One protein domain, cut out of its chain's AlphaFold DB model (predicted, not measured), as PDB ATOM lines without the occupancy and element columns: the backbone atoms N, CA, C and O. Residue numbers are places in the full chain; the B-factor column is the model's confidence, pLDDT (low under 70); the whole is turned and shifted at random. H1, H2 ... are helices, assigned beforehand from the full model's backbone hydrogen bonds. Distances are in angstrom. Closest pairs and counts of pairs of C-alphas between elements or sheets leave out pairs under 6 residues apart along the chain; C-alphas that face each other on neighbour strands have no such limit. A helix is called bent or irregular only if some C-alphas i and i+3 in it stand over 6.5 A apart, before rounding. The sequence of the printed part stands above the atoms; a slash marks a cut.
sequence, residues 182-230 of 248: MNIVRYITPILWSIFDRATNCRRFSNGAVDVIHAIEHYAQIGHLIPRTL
ATOM      1  N   MET A 182     -32.243  44.565  33.118       91.31
ATOM      2  CA  MET A 182     -32.298  43.908  31.811       91.31
ATOM      3  C   MET A 182     -31.144  42.927  31.582       91.31
ATOM      4  O   MET A 182     -31.349  41.873  30.984       91.31
ATOM      5  N   ASN A 183     -29.948  43.210  32.103       93.06
ATOM      6  CA  ASN A 183     -28.826  42.265  32.033       93.06
ATOM      7  C   ASN A 183     -29.094  41.004  32.864       93.06
ATOM      8  O   ASN A 183     -28.824  39.897  32.401       93.06
ATOM      9  N   ILE A 184     -29.724  41.156  34.033       93.56
ATOM     10  CA  ILE A 184     -30.188  40.030  34.852       93.56
ATOM     11  C   ILE A 184     -31.202  39.197  34.063       93.56
ATOM     12  O   ILE A 184     -31.036  37.987  33.939       93.56
ATOM     13  N   VAL A 185     -32.214  39.836  33.466       90.69
ATOM     14  CA  VAL A 185     -33.229  39.144  32.656       90.69
ATOM     15  C   VAL A 185     -32.582  38.407  31.484       90.69
ATOM     16  O   VAL A 185     -32.839  37.220  31.308       90.69
ATOM     17  N   ARG A 186     -31.703  39.059  30.714       91.00
ATOM     18  CA  ARG A 186     -30.994  38.442  29.578       91.00
ATOM     19  C   ARG A 186     -30.143  37.248  29.992       91.00
ATOM     20  O   ARG A 186     -30.064  36.280  29.244       91.00
ATOM     21  N   TYR A 187     -29.520  37.312  31.164       93.50
ATOM     22  CA  TYR A 187     -28.709  36.223  31.691       93.50
ATOM     23  C   TYR A 187     -29.563  35.043  32.181       93.50
ATOM     24  O   TYR A 187     -29.285  33.891  31.853       93.50
ATOM     25  N   ILE A 188     -30.621  35.327  32.941       90.62
ATOM     26  CA  ILE A 188     -31.469  34.313  33.577       90.62
ATOM     27  C   ILE A 188     -32.415  33.650  32.568       90.62
ATOM     28  O   ILE A 188     -32.682  32.456  32.674       90.62
ATOM     29  N   THR A 189     -32.899  34.387  31.568       87.69
ATOM     30  CA  THR A 189     -33.917  33.907  30.619       87.69
ATOM     31  C   THR A 189     -33.507  32.610  29.906       87.69
ATOM     32  O   THR A 189     -34.279  31.657  29.967       87.69
ATOM     33  N   PRO A 190     -32.308  32.476  29.302       89.06
ATOM     34  CA  PRO A 190     -31.878  31.214  28.691       89.06
ATOM     35  C   PRO A 190     -31.781  30.048  29.684       89.06
ATOM     36  O   PRO A 190     -32.068  28.904  29.331       89.06
ATOM     37  N   ILE A 191     -31.397  30.326  30.934       89.56
ATOM     38  CA  ILE A 191     -31.298  29.314  31.995       89.56
ATOM     39  C   ILE A 191     -32.696  28.819  32.361       89.56
ATOM     40  O   ILE A 191     -32.933  27.612  32.404       89.56
ATOM     41  N   LEU A 192     -33.630  29.750  32.576       85.62
ATOM     42  CA  LEU A 192     -35.024  29.434  32.864       85.62
ATOM     43  C   LEU A 192     -35.671  28.680  31.711       85.62
ATOM     44  O   LEU A 192     -36.310  27.667  31.971       85.62
ATOM     45  N   TRP A 193     -35.457  29.102  30.463       81.81
ATOM     46  CA  TRP A 193     -35.943  28.371  29.293       81.81
ATOM     47  C   TRP A 193     -35.385  26.955  29.241       81.81
ATOM     48  O   TRP A 193     -36.150  26.020  29.074       81.81
ATOM     49  N   SER A 194     -34.091  26.754  29.497       84.69
ATOM     50  CA  SER A 194     -33.509  25.406  29.537       84.69
ATOM     51  C   SER A 194     -34.113  24.518  30.633       84.69
ATOM     52  O   SER A 194     -34.270  23.308  30.442       84.69
ATOM     53  N   ILE A 195     -34.408  25.079  31.807       81.69
ATOM     54  CA  ILE A 195     -35.053  24.338  32.900       81.69
ATOM     55  C   ILE A 195     -36.508  24.042  32.537       81.69
ATOM     56  O   ILE A 195     -36.957  22.909  32.697       81.69
ATOM     57  N   PHE A 196     -37.219  25.045  32.025       81.00
ATOM     58  CA  PHE A 196     -38.602  24.938  31.588       81.00
ATOM     59  C   PHE A 196     -38.748  23.895  30.485       81.00
ATOM     60  O   PHE A 196     -39.562  22.991  30.623       81.00
ATOM     61  N   ASP A 197     -37.926  23.950  29.442       79.44
ATOM     62  CA  ASP A 197     -37.935  22.987  28.344       79.44
ATOM     63  C   ASP A 197     -37.659  21.579  28.865       79.44
ATOM     64  O   ASP A 197     -38.408  20.660  28.569       79.44
ATOM     65  N   ARG A 198     -36.678  21.385  29.756       79.38
ATOM     66  CA  ARG A 198     -36.442  20.065  30.369       79.38
ATOM     67  C   ARG A 198     -37.624  19.570  31.204       79.38
ATOM     68  O   ARG A 198     -37.964  18.393  31.125       79.38
ATOM     69  N   ALA A 199     -38.242  20.445  31.993       74.31
ATOM     70  CA  ALA A 199     -39.390  20.103  32.834       74.31
ATOM     71  C   ALA A 199     -40.668  19.855  32.018       74.31
ATOM     72  O   ALA A 199     -41.533  19.078  32.428       74.31
ATOM     73  N   THR A 200     -40.789  20.512  30.866       71.88
ATOM     74  CA  THR A 200     -41.962  20.444  29.994       71.88
ATOM     75  C   THR A 200     -41.763  19.552  28.782       71.88
ATOM     76  O   THR A 200     -42.746  19.273  28.121       71.88
ATOM     77  N   ASN A 201     -40.573  19.009  28.517       66.31
ATOM     78  CA  ASN A 201     -40.311  18.127  27.370       66.31
ATOM     79  C   ASN A 201     -41.255  16.915  27.313       66.31
ATOM     80  O   ASN A 201     -41.562  16.430  26.233       66.31
ATOM     81  N   CYS A 202     -41.774  16.454  28.455       56.56
ATOM     82  CA  CYS A 202     -42.750  15.357  28.522       56.56
ATOM     83  C   CYS A 202     -44.218  15.821  28.399       56.56
ATOM     84  O   CYS A 202     -45.133  15.008  28.497       56.56
ATOM     85  N   ARG A 203     -44.457  17.134  28.313       65.00
ATOM     86  CA  ARG A 203     -45.773  17.802  28.377       65.00
ATOM     87  C   ARG A 203     -45.949  18.894  27.313       65.00
ATOM     88  O   ARG A 203     -46.993  19.541  27.281       65.00
ATOM     89  N   ARG A 204     -44.927  19.137  26.490       63.94
ATOM     90  CA  ARG A 204     -44.895  20.147  25.437       63.94
ATOM     91  C   ARG A 204     -45.281  19.471  24.132       63.94
ATOM     92  O   ARG A 204     -44.657  18.503  23.715       63.94
ATOM     93  N   PHE A 205     -46.312  20.007  23.504       66.88
ATOM     94  CA  PHE A 205     -46.812  19.551  22.218       66.88
ATOM     95  C   PHE A 205     -46.161  20.410  21.135       66.88
ATOM     96  O   PHE A 205     -46.318  21.632  21.145       66.88
ATOM     97  N   SER A 206     -45.355  19.795  20.269       63.31
ATOM     98  CA  SER A 206     -44.547  20.504  19.260       63.31
ATOM     99  C   SER A 206     -45.315  20.615  17.948       63.31
ATOM    100  O   SER A 206     -45.327  21.668  17.316       63.31
ATOM    101  N   ASN A 207     -46.033  19.545  17.596       61.66
ATOM    102  CA  ASN A 207     -46.938  19.455  16.461       61.66
ATOM    103  C   ASN A 207     -48.387  19.636  16.918       61.66
ATOM    104  O   ASN A 207     -49.204  18.720  16.817       61.66
ATOM    105  N   GLY A 208     -48.691  20.839  17.422       65.19
ATOM    106  CA  GLY A 208     -50.047  21.336  17.681       65.19
ATOM    107  C   GLY A 208     -51.080  20.254  18.025       65.19
ATOM    108  O   GLY A 208     -50.991  19.601  19.060       65.19
ATOM    109  N   ALA A 209     -52.070  20.075  17.144       62.62
ATOM    110  CA  ALA A 209     -53.221  19.202  17.368       62.62
ATOM    111  C   ALA A 209     -52.876  17.710  17.521       62.62
ATOM    112  O   ALA A 209     -53.531  17.034  18.306       62.62
ATOM    113  N   VAL A 210     -51.870  17.189  16.810       75.19
ATOM    114  CA  VAL A 210     -51.592  15.741  16.768       75.19
ATOM    115  C   VAL A 210     -51.034  15.257  18.102       75.19
ATOM    116  O   VAL A 210     -51.572  14.320  18.692       75.19
ATOM    117  N   ASP A 211     -50.022  15.944  18.636       74.88
ATOM    118  CA  ASP A 211     -49.422  15.547  19.913       74.88
ATOM    119  C   ASP A 211     -50.414  15.747  21.079       74.88
ATOM    120  O   ASP A 211     -50.441  14.954  22.024       74.88
ATOM    121  N   VAL A 212     -51.266  16.781  21.001       79.19
ATOM    122  CA  VAL A 212     -52.330  17.036  21.988       79.19
ATOM    123  C   VAL A 212     -53.377  15.924  21.959       79.19
ATOM    124  O   VAL A 212     -53.745  15.419  23.019       79.19
ATOM    125  N   ILE A 213     -53.848  15.523  20.773       81.19
ATOM    126  CA  ILE A 213     -54.849  14.459  20.622       81.19
ATOM    127  C   ILE A 213     -54.306  13.144  21.177       81.19
ATOM    128  O   ILE A 213     -54.959  12.544  22.027       81.19
ATOM    129  N   HIS A 214     -53.088  12.743  20.806       81.25
ATOM    130  CA  HIS A 214     -52.489  11.505  21.313       81.25
ATOM    131  C   HIS A 214     -52.290  11.509  22.829       81.25
ATOM    132  O   HIS A 214     -52.506  10.492  23.490       81.25
ATOM    133  N   ALA A 215     -51.924  12.650  23.414       80.56
ATOM    134  CA  ALA A 215     -51.836  12.754  24.863       80.56
ATOM    135  C   ALA A 215     -53.212  12.669  25.530       80.56
ATOM    136  O   ALA A 215     -53.353  11.969  26.532       80.56
ATOM    137  N   ILE A 216     -54.233  13.330  24.982       84.38
ATOM    138  CA  ILE A 216     -55.614  13.234  25.480       84.38
ATOM    139  C   ILE A 216     -56.106  11.784  25.408       84.38
ATOM    140  O   ILE A 216     -56.638  11.278  26.394       84.38
ATOM    141  N   GLU A 217     -55.885  11.098  24.288       85.12
ATOM    142  CA  GLU A 217     -56.219   9.681  24.110       85.12
ATOM    143  C   GLU A 217     -55.502   8.804  25.135       85.12
ATOM    144  O   GLU A 217     -56.135   7.971  25.783       85.12
ATOM    145  N   HIS A 218     -54.204   9.033  25.344       84.94
ATOM    146  CA  HIS A 218     -53.436   8.334  26.365       84.94
ATOM    147  C   HIS A 218     -54.047   8.537  27.759       84.94
ATOM    148  O   HIS A 218     -54.363   7.555  28.428       84.94
ATOM    149  N   TYR A 219     -54.303   9.784  28.176       84.19
ATOM    150  CA  TYR A 219     -54.930  10.090  29.469       84.19
ATOM    151  C   TYR A 219     -56.349   9.512  29.602       84.19
ATOM    152  O   TYR A 219     -56.750   9.144  30.710       84.19
ATOM    153  N   ALA A 220     -57.103   9.392  28.503       87.38
ATOM    154  CA  ALA A 220     -58.390   8.699  28.486       87.38
ATOM    155  C   ALA A 220     -58.221   7.201  28.776       87.38
ATOM    156  O   ALA A 220     -58.918   6.657  29.631       87.38
ATOM    157  N   GLN A 221     -57.271   6.548  28.099       89.81
ATOM    158  CA  GLN A 221     -57.010   5.111  28.226       89.81
ATOM    159  C   GLN A 221     -56.564   4.719  29.638       89.81
ATOM    160  O   GLN A 221     -56.981   3.678  30.143       89.81
ATOM    161  N   ILE A 222     -55.770   5.563  30.304       91.25
ATOM    162  CA  ILE A 222     -55.349   5.335  31.697       91.25
ATOM    163  C   ILE A 222     -56.382   5.808  32.739       91.25
ATOM    164  O   ILE A 222     -56.101   5.789  33.934       91.25
ATOM    165  N   GLY A 223     -57.584   6.221  32.316       89.44
ATOM    166  CA  GLY A 223     -58.697   6.567  33.208       89.44
ATOM    167  C   GLY A 223     -58.563   7.916  33.923       89.44
ATOM    168  O   GLY A 223     -59.272   8.172  34.894       89.44
ATOM    169  N   HIS A 224     -57.669   8.788  33.455       85.50
ATOM    170  CA  HIS A 224     -57.455  10.121  34.025       85.50
ATOM    171  C   HIS A 224     -58.411  11.186  33.461       85.50
ATOM    172  O   HIS A 224     -58.523  12.271  34.036       85.50
ATOM    173  N   LEU A 225     -59.122  10.890  32.366       87.69
ATOM    174  CA  LEU A 225     -60.199  11.734  31.847       87.69
ATOM    175  C   LEU A 225     -61.559  11.162  32.256       87.69
ATOM    176  O   LEU A 225     -61.879  10.011  31.971       87.69
ATOM    177  N   ILE A 226     -62.374  11.987  32.908       87.12
ATOM    178  CA  ILE A 226     -63.761  11.679  33.262       87.12
ATOM    179  C   ILE A 226     -64.702  12.556  32.423       87.12
ATOM    180  O   ILE A 226     -64.274  13.593  31.915       87.12
ATOM    181  N   PRO A 227     -66.008  12.242  32.324       84.75
ATOM    182  CA  PRO A 227     -66.960  13.035  31.531       84.75
ATOM    183  C   PRO A 227     -67.088  14.518  31.927       84.75
ATOM    184  O   PRO A 227     -67.753  15.285  31.241       84.75
ATOM    185  N   ARG A 228     -66.492  14.924  33.055       86.88
ATOM    186  CA  ARG A 228     -66.464  16.303  33.561       86.88
ATOM    187  C   ARG A 228     -65.079  16.946  33.506       86.88
ATOM    188  O   ARG A 228     -64.881  17.991  34.121       86.88
ATOM    189  N   THR A 229     -64.111  16.327  32.835       83.06
ATOM    190  CA  THR A 229     -62.787  16.926  32.695       83.06
ATOM    191  C   THR A 229     -62.889  18.198  31.855       83.06
ATOM    192  O   THR A 229     -63.414  18.183  30.745       83.06
ATOM    193  N   LEU A 230     -62.397  19.307  32.409       78.31
ATOM    194  CA  LEU A 230     -62.344  20.606  31.748       78.31
ATOM    195  C   LEU A 230     -60.940  20.836  31.198       78.31
ATOM    196  O   LEU A 230     -59.955  20.713  31.927       78.31
TER     197      LEU A 230
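This is residues 182 to 230 of the 248 residues of the protein "Hypothetical protein" of Rotaria sordida (UniProt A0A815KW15). A long kinked helix, H1, and a shorter one, H2, are strung one after the other along a thin rod, with no contact between them; the last stretch, residues 222 to 230, folds back beyond H2. The 49 printed residues hold H1 and then H2, with no named strand, and the class is all helix. The whole is extended, with a radius of gyration of the C-alphas of 16.0 A and spans of 48 by 21 by 15 A.

H1, residues 182 to 200, runs 25.4 A from C-alpha 182 at (-32.298, 43.908, 31.811). H2, residues 208 to 221, runs 20.6 A to C-alpha 221 at (-57.010, 5.111, 28.226).

H1 has a kink of 32 degrees near residue 190 and is only just irregular, C-alphas 187 and 190 being 6.6 A apart. H1 and H2 are apart, joined by a short link of 7 residues. Every O i to N i+4 pair is within hydrogen-bond range in H2, and 13 of 15 in H1.

The C-alphas farthest apart, of Asn 183 and Pro 227, are 48.1 A apart. Residues 182 to 202 and 218 to 223 stand free. The printed part has no cut; residues 201 to 209 have pLDDT under 70.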